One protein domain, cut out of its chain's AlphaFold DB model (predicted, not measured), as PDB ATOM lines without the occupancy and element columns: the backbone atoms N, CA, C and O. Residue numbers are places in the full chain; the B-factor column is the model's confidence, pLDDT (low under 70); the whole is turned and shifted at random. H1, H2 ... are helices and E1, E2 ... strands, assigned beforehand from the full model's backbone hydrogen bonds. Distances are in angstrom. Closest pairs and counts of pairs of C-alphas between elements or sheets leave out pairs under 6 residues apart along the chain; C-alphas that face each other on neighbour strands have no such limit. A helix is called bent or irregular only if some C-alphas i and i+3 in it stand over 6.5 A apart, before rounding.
ATOM      1  N   ASP A   3      33.859  46.738   4.989       69.56
ATOM      2  CA  ASP A   3      33.380  45.580   5.757       69.56
ATOM      3  C   ASP A   3      32.549  44.636   4.871       69.56
ATOM      4  O   ASP A   3      32.691  43.418   4.946       69.56
ATOM      5  N   PHE A   4      31.736  45.195   3.968       74.94
ATOM      6  CA  PHE A   4      31.059  44.477   2.882       74.94
ATOM      7  C   PHE A   4      30.622  45.444   1.770       74.94
ATOM      8  O   PHE A   4      30.533  46.655   1.985       74.94
ATOM      9  N   ALA A   5      30.322  44.906   0.584       84.69
ATOM     10  CA  ALA A   5      29.702  45.649  -0.509       84.69
ATOM     11  C   ALA A   5      28.705  44.776  -1.284       84.69
ATOM     12  O   ALA A   5      28.945  43.586  -1.496       84.69
ATOM     13  N   VAL A   6      27.607  45.384  -1.732       83.25
ATOM     14  CA  VAL A   6      26.631  44.816  -2.667       83.25
ATOM     15  C   VAL A   6      26.761  45.575  -3.982       83.25
ATOM     16  O   VAL A   6      26.629  46.797  -4.013       83.25
ATOM     17  N   ILE A   7      27.042  44.854  -5.064       85.31
ATOM     18  CA  ILE A   7      27.293  45.440  -6.382       85.31
ATOM     19  C   ILE A   7      26.274  44.872  -7.364       85.31
ATOM     20  O   ILE A   7      26.174  43.654  -7.517       85.31
ATOM     21  N   VAL A   8      25.538  45.752  -8.041       82.69
ATOM     22  CA  VAL A   8      24.679  45.386  -9.168       82.69
ATOM     23  C   VAL A   8      25.470  45.602 -10.442       82.69
ATOM     24  O   VAL A   8      26.006  46.687 -10.680       82.69
ATOM     25  N   LYS A   9      25.530  44.559 -11.267       87.44
ATOM     26  CA  LYS A   9      26.171  44.609 -12.575       87.44
ATOM     27  C   LYS A   9      25.204  44.201 -13.666       87.44
ATOM     28  O   LYS A   9      24.350  43.342 -13.452       87.44
ATOM     29  N   THR A  10      25.384  44.778 -14.841       85.25
ATOM     30  CA  THR A  10      24.654  44.401 -16.048       85.25
ATOM     31  C   THR A  10      25.617  43.849 -17.071       85.25
ATOM     32  O   THR A  10      26.682  44.424 -17.283       85.25
ATOM     33  N   GLN A  11      25.230  42.756 -17.726       87.69
ATOM     34  CA  GLN A  11      25.960  42.287 -18.891       87.69
ATOM     35  C   GLN A  11      25.577  43.143 -20.101       87.69
ATOM     36  O   GLN A  11      24.386  43.365 -20.373       87.69
ATOM     37  N   GLN A  12      26.591  43.657 -20.782       85.44
ATOM     38  CA  GLN A  12      26.471  44.427 -22.010       85.44
ATOM     39  C   GLN A  12      26.472  43.505 -23.236       85.44
ATOM     40  O   GLN A  12      26.731  42.304 -23.137       85.44
ATOM     41  N   LEU A  13      26.119  44.053 -24.404       83.50
ATOM     42  CA  LEU A  13      26.000  43.283 -25.654       83.50
ATOM     43  C   LEU A  13      27.341  42.741 -26.163       83.50
ATOM     44  O   LEU A  13      27.369  41.754 -26.892       83.50
ATOM     45  N   ASP A  14      28.441  43.379 -25.775       89.62
ATOM     46  CA  ASP A  14      29.809  42.917 -26.028       89.62
ATOM     47  C   ASP A  14      30.244  41.785 -25.076       89.62
ATOM     48  O   ASP A  14      31.324  41.221 -25.239       89.62
ATOM     49  N   GLY A  15      29.385  41.410 -24.121       87.62
ATOM     50  CA  GLY A  15      29.632  40.377 -23.123       87.62
ATOM     51  C   GLY A  15      30.285  40.884 -21.837       87.62
ATOM     52  O   GLY A  15      30.368  40.104 -20.883       87.62
ATOM     53  N   GLU A  16      30.689  42.158 -21.776       92.12
ATOM     54  CA  GLU A  16      31.339  42.752 -20.610       92.12
ATOM     55  C   GLU A  16      30.345  43.048 -19.483       92.12
ATOM     56  O   GLU A  16      29.158  43.305 -19.699       92.12
ATOM     57  N   TRP A  17      30.836  43.008 -18.244       89.38
ATOM     58  CA  TRP A  17      30.041  43.348 -17.065       89.38
ATOM     59  C   TRP A  17      30.316  44.777 -16.624       89.38
ATOM     60  O   TRP A  17      31.418  45.095 -16.178       89.38
ATOM     61  N   GLU A  18      29.282  45.608 -16.637       86.94
ATOM     62  CA  GLU A  18      29.350  46.981 -16.150       86.94
ATOM     63  C   GLU A  18      28.726  47.090 -14.758       86.94
ATOM     64  O   GLU A  18      27.648  46.551 -14.505       86.94
ATOM     65  N   GLU A  19      29.409  47.771 -13.836       87.88
ATOM     66  CA  GLU A  19      28.845  48.132 -12.534       87.88
ATOM     67  C   GLU A  19      27.866  49.289 -12.704       87.88
ATOM     68  O   GLU A  19      28.240  50.364 -13.157       87.88
ATOM     69  N   VAL A  20      26.616  49.057 -12.312       81.88
ATOM     70  CA  VAL A  20      25.536  50.035 -12.475       81.88
ATOM     71  C   VAL A  20      24.991  50.551 -11.145       81.88
ATOM     72  O   VAL A  20      24.305  51.567 -11.101       81.88
ATOM     73  N   ALA A  21      25.296  49.862 -10.046       82.00
ATOM     74  CA  ALA A  21      25.058  50.357  -8.700       82.00
ATOM     75  C   ALA A  21      26.005  49.678  -7.711       82.00
ATOM     76  O   ALA A  21      26.304  48.486  -7.830       82.00
ATOM     77  N   ARG A  22      26.408  50.420  -6.681       87.19
ATOM     78  CA  ARG A  22      27.186  49.893  -5.562       87.19
ATOM     79  C   ARG A  22      26.663  50.445  -4.253       87.19
ATOM     80  O   ARG A  22      26.437  51.644  -4.107       87.19
ATOM     81  N   ILE A  23      26.557  49.552  -3.283       84.69
ATOM     82  CA  ILE A  23      26.312  49.885  -1.889       84.69
ATOM     83  C   ILE A  23      27.473  49.311  -1.091       84.69
ATOM     84  O   ILE A  23      27.712  48.107  -1.155       84.69
ATOM     85  N   ASP A  24      28.214  50.147  -0.371       86.44
ATOM     86  CA  ASP A  24      29.328  49.694   0.459       86.44
ATOM     87  C   ASP A  24      29.189  50.126   1.915       86.44
ATOM     88  O   ASP A  24      28.552  51.121   2.243       86.44
ATOM     89  N   CYS A  25      29.773  49.330   2.805       80.38
ATOM     90  CA  CYS A  25      29.996  49.704   4.187       80.38
ATOM     91  C   CYS A  25      31.461  50.087   4.352       80.38
ATOM     92  O   CYS A  25      32.346  49.227   4.265       80.38
ATOM     93  N   CYS A  26      31.729  51.366   4.600       78.06
ATOM     94  CA  CYS A  26      33.068  51.814   4.950       78.06
ATOM     95  C   CYS A  26      33.044  52.810   6.107       78.06
ATOM     96  O   CYS A  26      32.141  53.633   6.231       78.06
ATOM     97  N   HIS A  27      34.058  52.730   6.972       77.75
ATOM     98  CA  HIS A  27      34.243  53.650   8.103       77.75
ATOM     99  C   HIS A  27      33.008  53.746   9.026       77.75
ATOM    100  O   HIS A  27      32.668  54.830   9.503       77.75
ATOM    101  N   GLY A  28      32.316  52.623   9.250       73.38
ATOM    102  CA  GLY A  28      31.125  52.572  10.102       73.38
ATOM    103  C   GLY A  28      29.884  53.234   9.498       73.38
ATOM    104  O   GLY A  28      29.011  53.661  10.246       73.38
ATOM    105  N   HIS A  29      29.809  53.356   8.171       79.44
ATOM    106  CA  HIS A  29      28.655  53.907   7.462       79.44
ATOM    107  C   HIS A  29      28.339  53.084   6.216       79.44
ATOM    108  O   HIS A  29      29.246  52.661   5.497       79.44
ATOM    109  N   ALA A  30      27.047  52.901   5.946       81.44
ATOM    110  CA  ALA A  30      26.574  52.386   4.668       81.44
ATOM    111  C   ALA A  30      26.431  53.541   3.663       81.44
ATOM    112  O   ALA A  30      25.803  54.558   3.971       81.44
ATOM    113  N   HIS A  31      26.981  53.384   2.462       85.25
ATOM    114  CA  HIS A  31      26.931  54.366   1.385       85.25
ATOM    115  C   HIS A  31      26.313  53.774   0.125       85.25
ATOM    116  O   HIS A  31      26.679  52.681  -0.299       85.25
ATOM    117  N   LEU A  32      25.424  54.536  -0.507       81.62
ATOM    118  CA  LEU A  32      24.958  54.292  -1.866       81.62
ATOM    119  C   LEU A  32      25.774  55.149  -2.835       81.62
ATOM    120  O   LEU A  32      25.766  56.378  -2.732       81.62
ATOM    121  N   HIS A  33      26.447  54.497  -3.778       83.81
ATOM    122  CA  HIS A  33      27.141  55.146  -4.885       83.81
ATOM    123  C   HIS A  33      26.184  55.264  -6.062       83.81
ATOM    124  O   HIS A  33      25.710  54.263  -6.603       83.81
ATOM    125  N   HIS A  34      25.891  56.500  -6.444       73.81
ATOM    126  CA  HIS A  34      25.069  56.807  -7.603       73.81
ATOM    127  C   HIS A  34      25.930  56.851  -8.862       73.81
ATOM    128  O   HIS A  34      27.091  57.258  -8.829       73.81
ATOM    129  N   LEU A  35      25.324  56.527 -10.003       73.25
ATOM    130  CA  LEU A  35      25.984  56.553 -11.314       73.25
ATOM    131  C   LEU A  35      26.566  57.918 -11.704       73.25
ATOM    132  O   LEU A  35      27.517  57.995 -12.472       73.25
ATOM    133  N   ASN A  36      26.018  59.007 -11.162       76.56
ATOM    134  CA  ASN A  36      26.522  60.364 -11.387       76.56
ATOM    135  C   ASN A  36      27.765  60.704 -10.537       76.56
ATOM    136  O   ASN A  36      28.166  61.865 -10.481       76.56
ATOM    137  N   GLY A  37      28.338  59.719  -9.837       76.56
ATOM    138  CA  GLY A  37      29.498  59.881  -8.964       76.56
ATOM    139  C   GLY A  37      29.180  60.483  -7.594       76.56
ATOM    140  O   GLY A  37      30.098  60.713  -6.808       76.56
ATOM    141  N   THR A  38      27.907  60.750  -7.282       81.25
ATOM    142  CA  THR A  38      27.512  61.192  -5.938       81.25
ATOM    143  C   THR A  38      27.393  60.011  -4.984       81.25
ATOM    144  O   THR A  38      27.100  58.883  -5.383       81.25
ATOM    145  N   VAL A  39      27.605  60.281  -3.698       83.12
ATOM    146  CA  VAL A  39      27.528  59.280  -2.634       83.12
ATOM    147  C   VAL A  39      26.510  59.743  -1.604       83.12
ATOM    148  O   VAL A  39      26.555  60.885  -1.148       83.12
ATOM    149  N   THR A  40      25.579  58.868  -1.236       81.19
ATOM    150  CA  THR A  40      24.617  59.121  -0.158       81.19
ATOM    151  C   THR A  40      24.927  58.224   1.027       81.19
ATOM    152  O   THR A  40      24.896  57.002   0.900       81.19
ATOM    153  N   SER A  41      25.188  58.826   2.188       81.00
ATOM    154  CA  SER A  41      25.237  58.099   3.456       81.00
ATOM    155  C   SER A  41      23.826  57.653   3.830       81.00
ATOM    156  O   SER A  41      22.928  58.481   3.967       81.00
ATOM    157  N   LEU A  42      23.633  56.343   3.969       74.88
ATOM    158  CA  LEU A  42      22.343  55.742   4.290       74.88
ATOM    159  C   LEU A  42      22.110  55.730   5.802       74.88
ATOM    160  O   LEU A  42      21.085  56.217   6.272       74.88
ATOM    161  N   ALA A  43      23.072  55.205   6.563       73.81
ATOM    162  CA  ALA A  43      22.996  55.121   8.016       73.81
ATOM    163  C   ALA A  43      24.382  54.898   8.645       73.81
ATOM    164  O   ALA A  43      25.256  54.296   8.005       73.81
ATOM    165  N   PRO A  44      24.588  55.349   9.896       79.56
ATOM    166  CA  PRO A  44      25.717  54.911  10.702       79.56
ATOM    167  C   PRO A  44      25.539  53.450  11.145       79.56
ATOM    168  O   PRO A  44      24.422  52.941  11.243       79.56
ATOM    169  N   LEU A  45      26.655  52.783  11.426       79.81
ATOM    170  CA  LEU A  45      26.729  51.379  11.818       79.81
ATOM    171  C   LEU A  45      27.470  51.291  13.152       79.81
ATOM    172  O   LEU A  45      28.700  51.367  13.202       79.81
ATOM    173  N   HIS A  46      26.717  51.181  14.243       80.75
ATOM    174  CA  HIS A  46      27.259  51.162  15.603       80.75
ATOM    175  C   HIS A  46      27.301  49.749  16.198       80.75
ATOM    176  O   HIS A  46      28.046  49.501  17.145       80.75
ATOM    177  N   SER A  47      26.516  48.830  15.639       81.00
ATOM    178  CA  SER A  47      26.349  47.454  16.098       81.00
ATOM    179  C   SER A  47      26.315  46.453  14.936       81.00
ATOM    180  O   SER A  47      26.166  46.814  13.766       81.00
ATOM    181  N   TRP A  48      26.418  45.164  15.265       76.69
ATOM    182  CA  TRP A  48      26.206  44.087  14.295       76.69
ATOM    183  C   TRP A  48      24.747  44.010  13.813       76.69
ATOM    184  O   TRP A  48      24.495  43.632  12.668       76.69
ATOM    185  N   GLU A  49      23.773  44.395  14.645       83.31
ATOM    186  CA  GLU A  49      22.381  44.495  14.201       83.31
ATOM    187  C   GLU A  49      22.203  45.565  13.115       83.31
ATOM    188  O   GLU A  49      21.519  45.305  12.122       83.31
ATOM    189  N   ASP A  50      22.880  46.714  13.236       78.81
ATOM    190  CA  ASP A  50      22.838  47.774  12.219       78.81
ATOM    191  C   ASP A  50      23.391  47.285  10.877       78.81
ATOM    192  O   ASP A  50      22.838  47.599   9.821       78.81
ATOM    193  N   VAL A  51      24.455  46.476  10.911       77.44
ATOM    194  CA  VAL A  51      25.032  45.849   9.714       77.44
ATOM    195  C   VAL A  51      23.998  44.965   9.025       77.44
ATOM    196  O   VAL A  51      23.743  45.149   7.837       77.44
ATOM    197  N   ASN A  52      23.344  44.055   9.753       81.50
ATOM    198  CA  ASN A  52      22.344  43.160   9.163       81.50
ATOM    199  C   ASN A  52      21.141  43.921   8.587       81.50
ATOM    200  O   ASN A  52      20.679  43.599   7.490       81.50
ATOM    201  N   ALA A  53      20.660  44.951   9.288       82.44
ATOM    202  CA  ALA A  53      19.571  45.794   8.802       82.44
ATOM    203  C   ALA A  53      19.956  46.520   7.501       82.44
ATOM    204  O   ALA A  53      19.185  46.529   6.538       82.44
ATOM    205  N   ASN A  54      21.172  47.067   7.432       79.19
ATOM    206  CA  ASN A  54      21.657  47.765   6.244       79.19
ATOM    207  C   ASN A  54      21.973  46.814   5.081       79.19
ATOM    208  O   ASN A  54      21.725  47.180   3.935       79.19
ATOM    209  N   VAL A  55      22.434  45.585   5.341       82.12
ATOM    210  CA  VAL A  55      22.572  44.541   4.307       82.12
ATOM    211  C   VAL A  55      21.212  44.222   3.684       82.12
ATOM    212  O   VAL A  55      21.102  44.176   2.461       82.12
ATOM    213  N   ALA A  56      20.166  44.040   4.495       84.19
ATOM    214  CA  ALA A  56      18.825  43.760   3.985       84.19
ATOM    215  C   ALA A  56      18.289  44.914   3.119       84.19
ATOM    216  O   ALA A  56      17.815  44.678   2.008       84.19
ATOM    217  N   LEU A  57      18.436  46.163   3.581       80.75
ATOM    218  CA  LEU A  57      18.063  47.353   2.808       80.75
ATOM    219  C   LEU A  57      18.841  47.446   1.490       80.75
ATOM    220  O   LEU A  57      18.251  47.710   0.440       80.75
ATOM    221  N   ALA A  58      20.150  47.187   1.535       79.62
ATOM    222  CA  ALA A  58      21.012  47.200   0.361       79.62
ATOM    223  C   ALA A  58      20.589  46.145  -0.668       79.62
ATOM    224  O   ALA A  58      20.517  46.438  -1.860       79.62
ATOM    225  N   LEU A  59      20.254  44.934  -0.212       84.25
ATOM    226  CA  LEU A  59      19.765  43.858  -1.071       84.25
ATOM    227  C   LEU A  59      18.424  44.210  -1.720       84.25
ATOM    228  O   LEU A  59      18.277  44.020  -2.925       84.25
ATOM    229  N   THR A  60      17.470  44.765  -0.970       86.06
ATOM    230  CA  THR A  60      16.184  45.201  -1.536       86.06
ATOM    231  C   THR A  60      16.371  46.306  -2.579       86.06
ATOM    232  O   THR A  60      15.787  46.234  -3.660       86.06
ATOM    233  N   ALA A  61      17.220  47.302  -2.306       80.19
ATOM    234  CA  ALA A  61      17.524  48.360  -3.268       80.19
ATOM    235  C   ALA A  61      18.185  47.804  -4.541       80.19
ATOM    236  O   ALA A  61      17.773  48.144  -5.651       80.19
ATOM    237  N   ALA A  62      19.156  46.900  -4.384       82.44
ATOM    238  CA  ALA A  62      19.827  46.228  -5.490       82.44
ATOM    239  C   ALA A  62      18.854  45.401  -6.351       82.44
ATOM    240  O   ALA A  62      18.912  45.468  -7.578       82.44
ATOM    241  N   GLN A  63      17.931  44.661  -5.727       86.06
ATOM    242  CA  GLN A  63      16.900  43.877  -6.420       86.06
ATOM    243  C   GLN A  63      15.938  44.758  -7.218       86.06
ATOM    244  O   GLN A  63      15.648  44.454  -8.378       86.06
ATOM    245  N   ASN A  64      15.472  45.859  -6.626       85.50
ATOM    246  CA  ASN A  64      14.610  46.816  -7.317       85.50
ATOM    247  C   ASN A  64      15.326  47.404  -8.536       85.50
ATOM    248  O   ASN A  64      14.763  47.424  -9.625       85.50
ATOM    249  N   TYR A  65      16.592  47.800  -8.376       82.19
ATOM    250  CA  TYR A  65      17.384  48.366  -9.464       82.19
ATOM    251  C   TYR A  65      17.626  47.361 -10.599       82.19
ATOM    252  O   TYR A  65      17.406  47.675 -11.767       82.19
ATOM    253  N   ALA A  66      18.001  46.122 -10.263       83.19
ATOM    254  CA  ALA A  66      18.172  45.047 -11.240       83.19
ATOM    255  C   ALA A  66      16.869  44.745 -12.002       83.19
ATOM    256  O   ALA A  66      16.901  44.521 -13.212       83.19
ATOM    257  N   THR A  67      15.726  44.792 -11.311       86.00
ATOM    258  CA  THR A  67      14.396  44.625 -11.915       86.00
ATOM    259  C   THR A  67      14.089  45.760 -12.885       86.00
ATOM    260  O   THR A  67      13.738  45.496 -14.028       86.00
ATOM    261  N   THR A  68      14.302  47.017 -12.480       84.19
ATOM    262  CA  THR A  68      14.120  48.176 -13.365       84.19
ATOM    263  C   THR A  68      14.968  48.057 -14.627       84.19
ATOM    264  O   THR A  68      14.460  48.298 -15.714       84.19
ATOM    265  N   ILE A  69      16.234  47.647 -14.516       80.94
ATOM    266  CA  ILE A  69      17.090  47.483 -15.697       80.94
ATOM    267  C   ILE A  69      16.570  46.384 -16.624       80.94
ATOM    268  O   ILE A  69      16.541  46.594 -17.836       80.94
ATOM    269  N   ARG A  70      16.173  45.227 -16.079       80.81
ATOM    270  CA  ARG A  70      15.573  44.145 -16.873       80.81
ATOM    271  C   ARG A  70      14.344  44.660 -17.624       80.81
ATOM    272  O   ARG A  70      14.281  44.508 -18.836       80.81
ATOM    273  N   ASP A  71      13.425  45.305 -16.914       84.69
ATOM    274  CA  ASP A  71      12.140  45.740 -17.468       84.69
ATOM    275  C   ASP A  71      12.300  46.886 -18.481       84.69
ATOM    276  O   ASP A  71      11.566  46.949 -19.464       84.69
ATOM    277  N   VAL A  72      13.269  47.789 -18.292       77.25
ATOM    278  CA  VAL A  72      13.607  48.813 -19.298       77.25
ATOM    279  C   VAL A  72      14.209  48.157 -20.542       77.25
ATOM    280  O   VAL A  72      13.750  48.432 -21.645       77.25
ATOM    281  N   LYS A  73      15.161  47.224 -20.380       61.56
ATOM    282  CA  LYS A  73      15.755  46.495 -21.514       61.56
ATOM    283  C   LYS A  73      14.729  45.671 -22.303       61.56
ATOM    284  O   LYS A  73      14.902  45.517 -23.505       61.56
ATOM    285  N   GLU A  74      13.686  45.146 -21.660       61.88
ATOM    286  CA  GLU A  74      12.601  44.413 -22.336       61.88
ATOM    287  C   GLU A  74      11.663  45.322 -23.149       61.88
ATOM    288  O   GLU A  74      11.044  44.847 -24.095       61.88
ATOM    289  N   ASN A  75      11.563  46.611 -22.809       56.41
ATOM    290  CA  ASN A  75      10.709  47.572 -23.519       56.41
ATOM    291  C   ASN A  75      11.430  48.327 -24.653       56.41
ATOM    292  O   ASN A  75      10.766  48.990 -25.450       56.41
ATOM    293  N   ASP A  76      12.760  48.228 -24.730       55.00
ATOM    294  CA  ASP A  76      13.597  48.849 -25.769       55.00
ATOM    295  C   ASP A  76      13.918  47.895 -26.948       55.00
ATOM    296  O   ASP A  76      14.706  48.247 -27.832       55.00
ATOM    297  N   GLY A  77      13.334  46.686 -26.964       43.94
ATOM    298  CA  GLY A  77      13.468  45.668 -28.022       43.94
ATOM    299  C   GLY A  77      12.158  45.374 -28.743       43.94
ATOM    300  O   GLY A  77      12.238  44.968 -29.926       43.94
TER     301      GLY A  77
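This is residues 3 to 77 of the 77 residues of an uncharacterized protein of Frondihabitans sp. PhB153 (UniProt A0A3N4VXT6). Look first for one long helix, H1, lying along one face of a four-stranded antiparallel sheet whose other face is bare; the sheet is made of a long hairpin, E1 and E2, and, next to it near the end where H1 begins, two shorter strands, E3 and E4. The last residues of the printed part, 71 to 77, of which 71 to 75 belong to H1, stick out free at one end. The 75 printed residues hold four named strands and then one named helix, in the order E1 E2 E3 E4 H1; the sheet's order is E1 - E2 - E3 - E4, and the class is mixed, helices and strands. The whole is only just loose, close to compact, with a radius of gyration of the C-alphas of 14.0 A, and its outline is a rod spanning 46 by 20 by 19 A.

Begin at C-alpha 3, at (33.380, 45.580, 5.757), where strand E1 starts; it covers residues 3 to 11 and is 26.0 A long from first to last C-alpha. After it, look at residues 17 to 26 for E2, 23.8 A long and the longest strand by residues, which bends by 68 degrees at residue 20. E3 follows in residues 29 to 33, 12.5 A long. Then comes E4, residues 39 to 44, 14.1 A long. Find C-alpha 48 at (26.206, 44.087, 14.295); from there helix H1, residues 48 to 75, runs 41.0 A to C-alpha 75 at (10.709, 47.572, -23.519), and it is not bent.

Start with the sheet, which is a meander, each strand the antiparallel neighbour of the one before, with E1 and E4 as its edge strands. It is twisted, with C-alphas up to 4.4 A off the best plane through it. In the hairpin of E1 and E2 the directions stand at 166 degrees; look for N 6 and O 23, 2.8 A apart, and N 10 and O 18, 2.9 A apart, both within hydrogen-bond range. E2 and E3 are a hairpin at 160 degrees, where N 31 and O 24 are within hydrogen-bond range at 2.8 A. E3 and E4 are a hairpin at 157 degrees, and there N 42 and O 30 are within hydrogen-bond range at 2.8 A. E1 and E4 are apart. Moving outward, you find H1 on one face of this sheet, making two layers, a helix layer over a strand layer, at a height over the sheet of 8.2 A. It lies over E2 and E3 and runs along the strands, at 18 degrees to E2 on the local plane. The closest C-alphas of E1 and H1 are those of Val 8 and Ala 62, 6.1 A apart; those of E2 and H1 are Ile 23 and Ala 58, at 6.4 A. For E3 and H1 the closest C-alphas are those of Ala 30 and Asn 54, at 6.9 A. In H1 every O i to N i+4 pair is within hydrogen-bond range.

The two C-alphas farthest apart are those of His 46 and Gly 77, at 46.1 A. The printed part runs from residue 3 to residue 77, the chain's last residue, and has no cut. The links E1 to E2, E2 to E3, E3 to E4 and E4 to H1 are tight. Read the B-factor column for the model's confidence: the mean pLDDT of the printed part is 80.2, and the residues under 70 are residue 3 and residues 73 to 77.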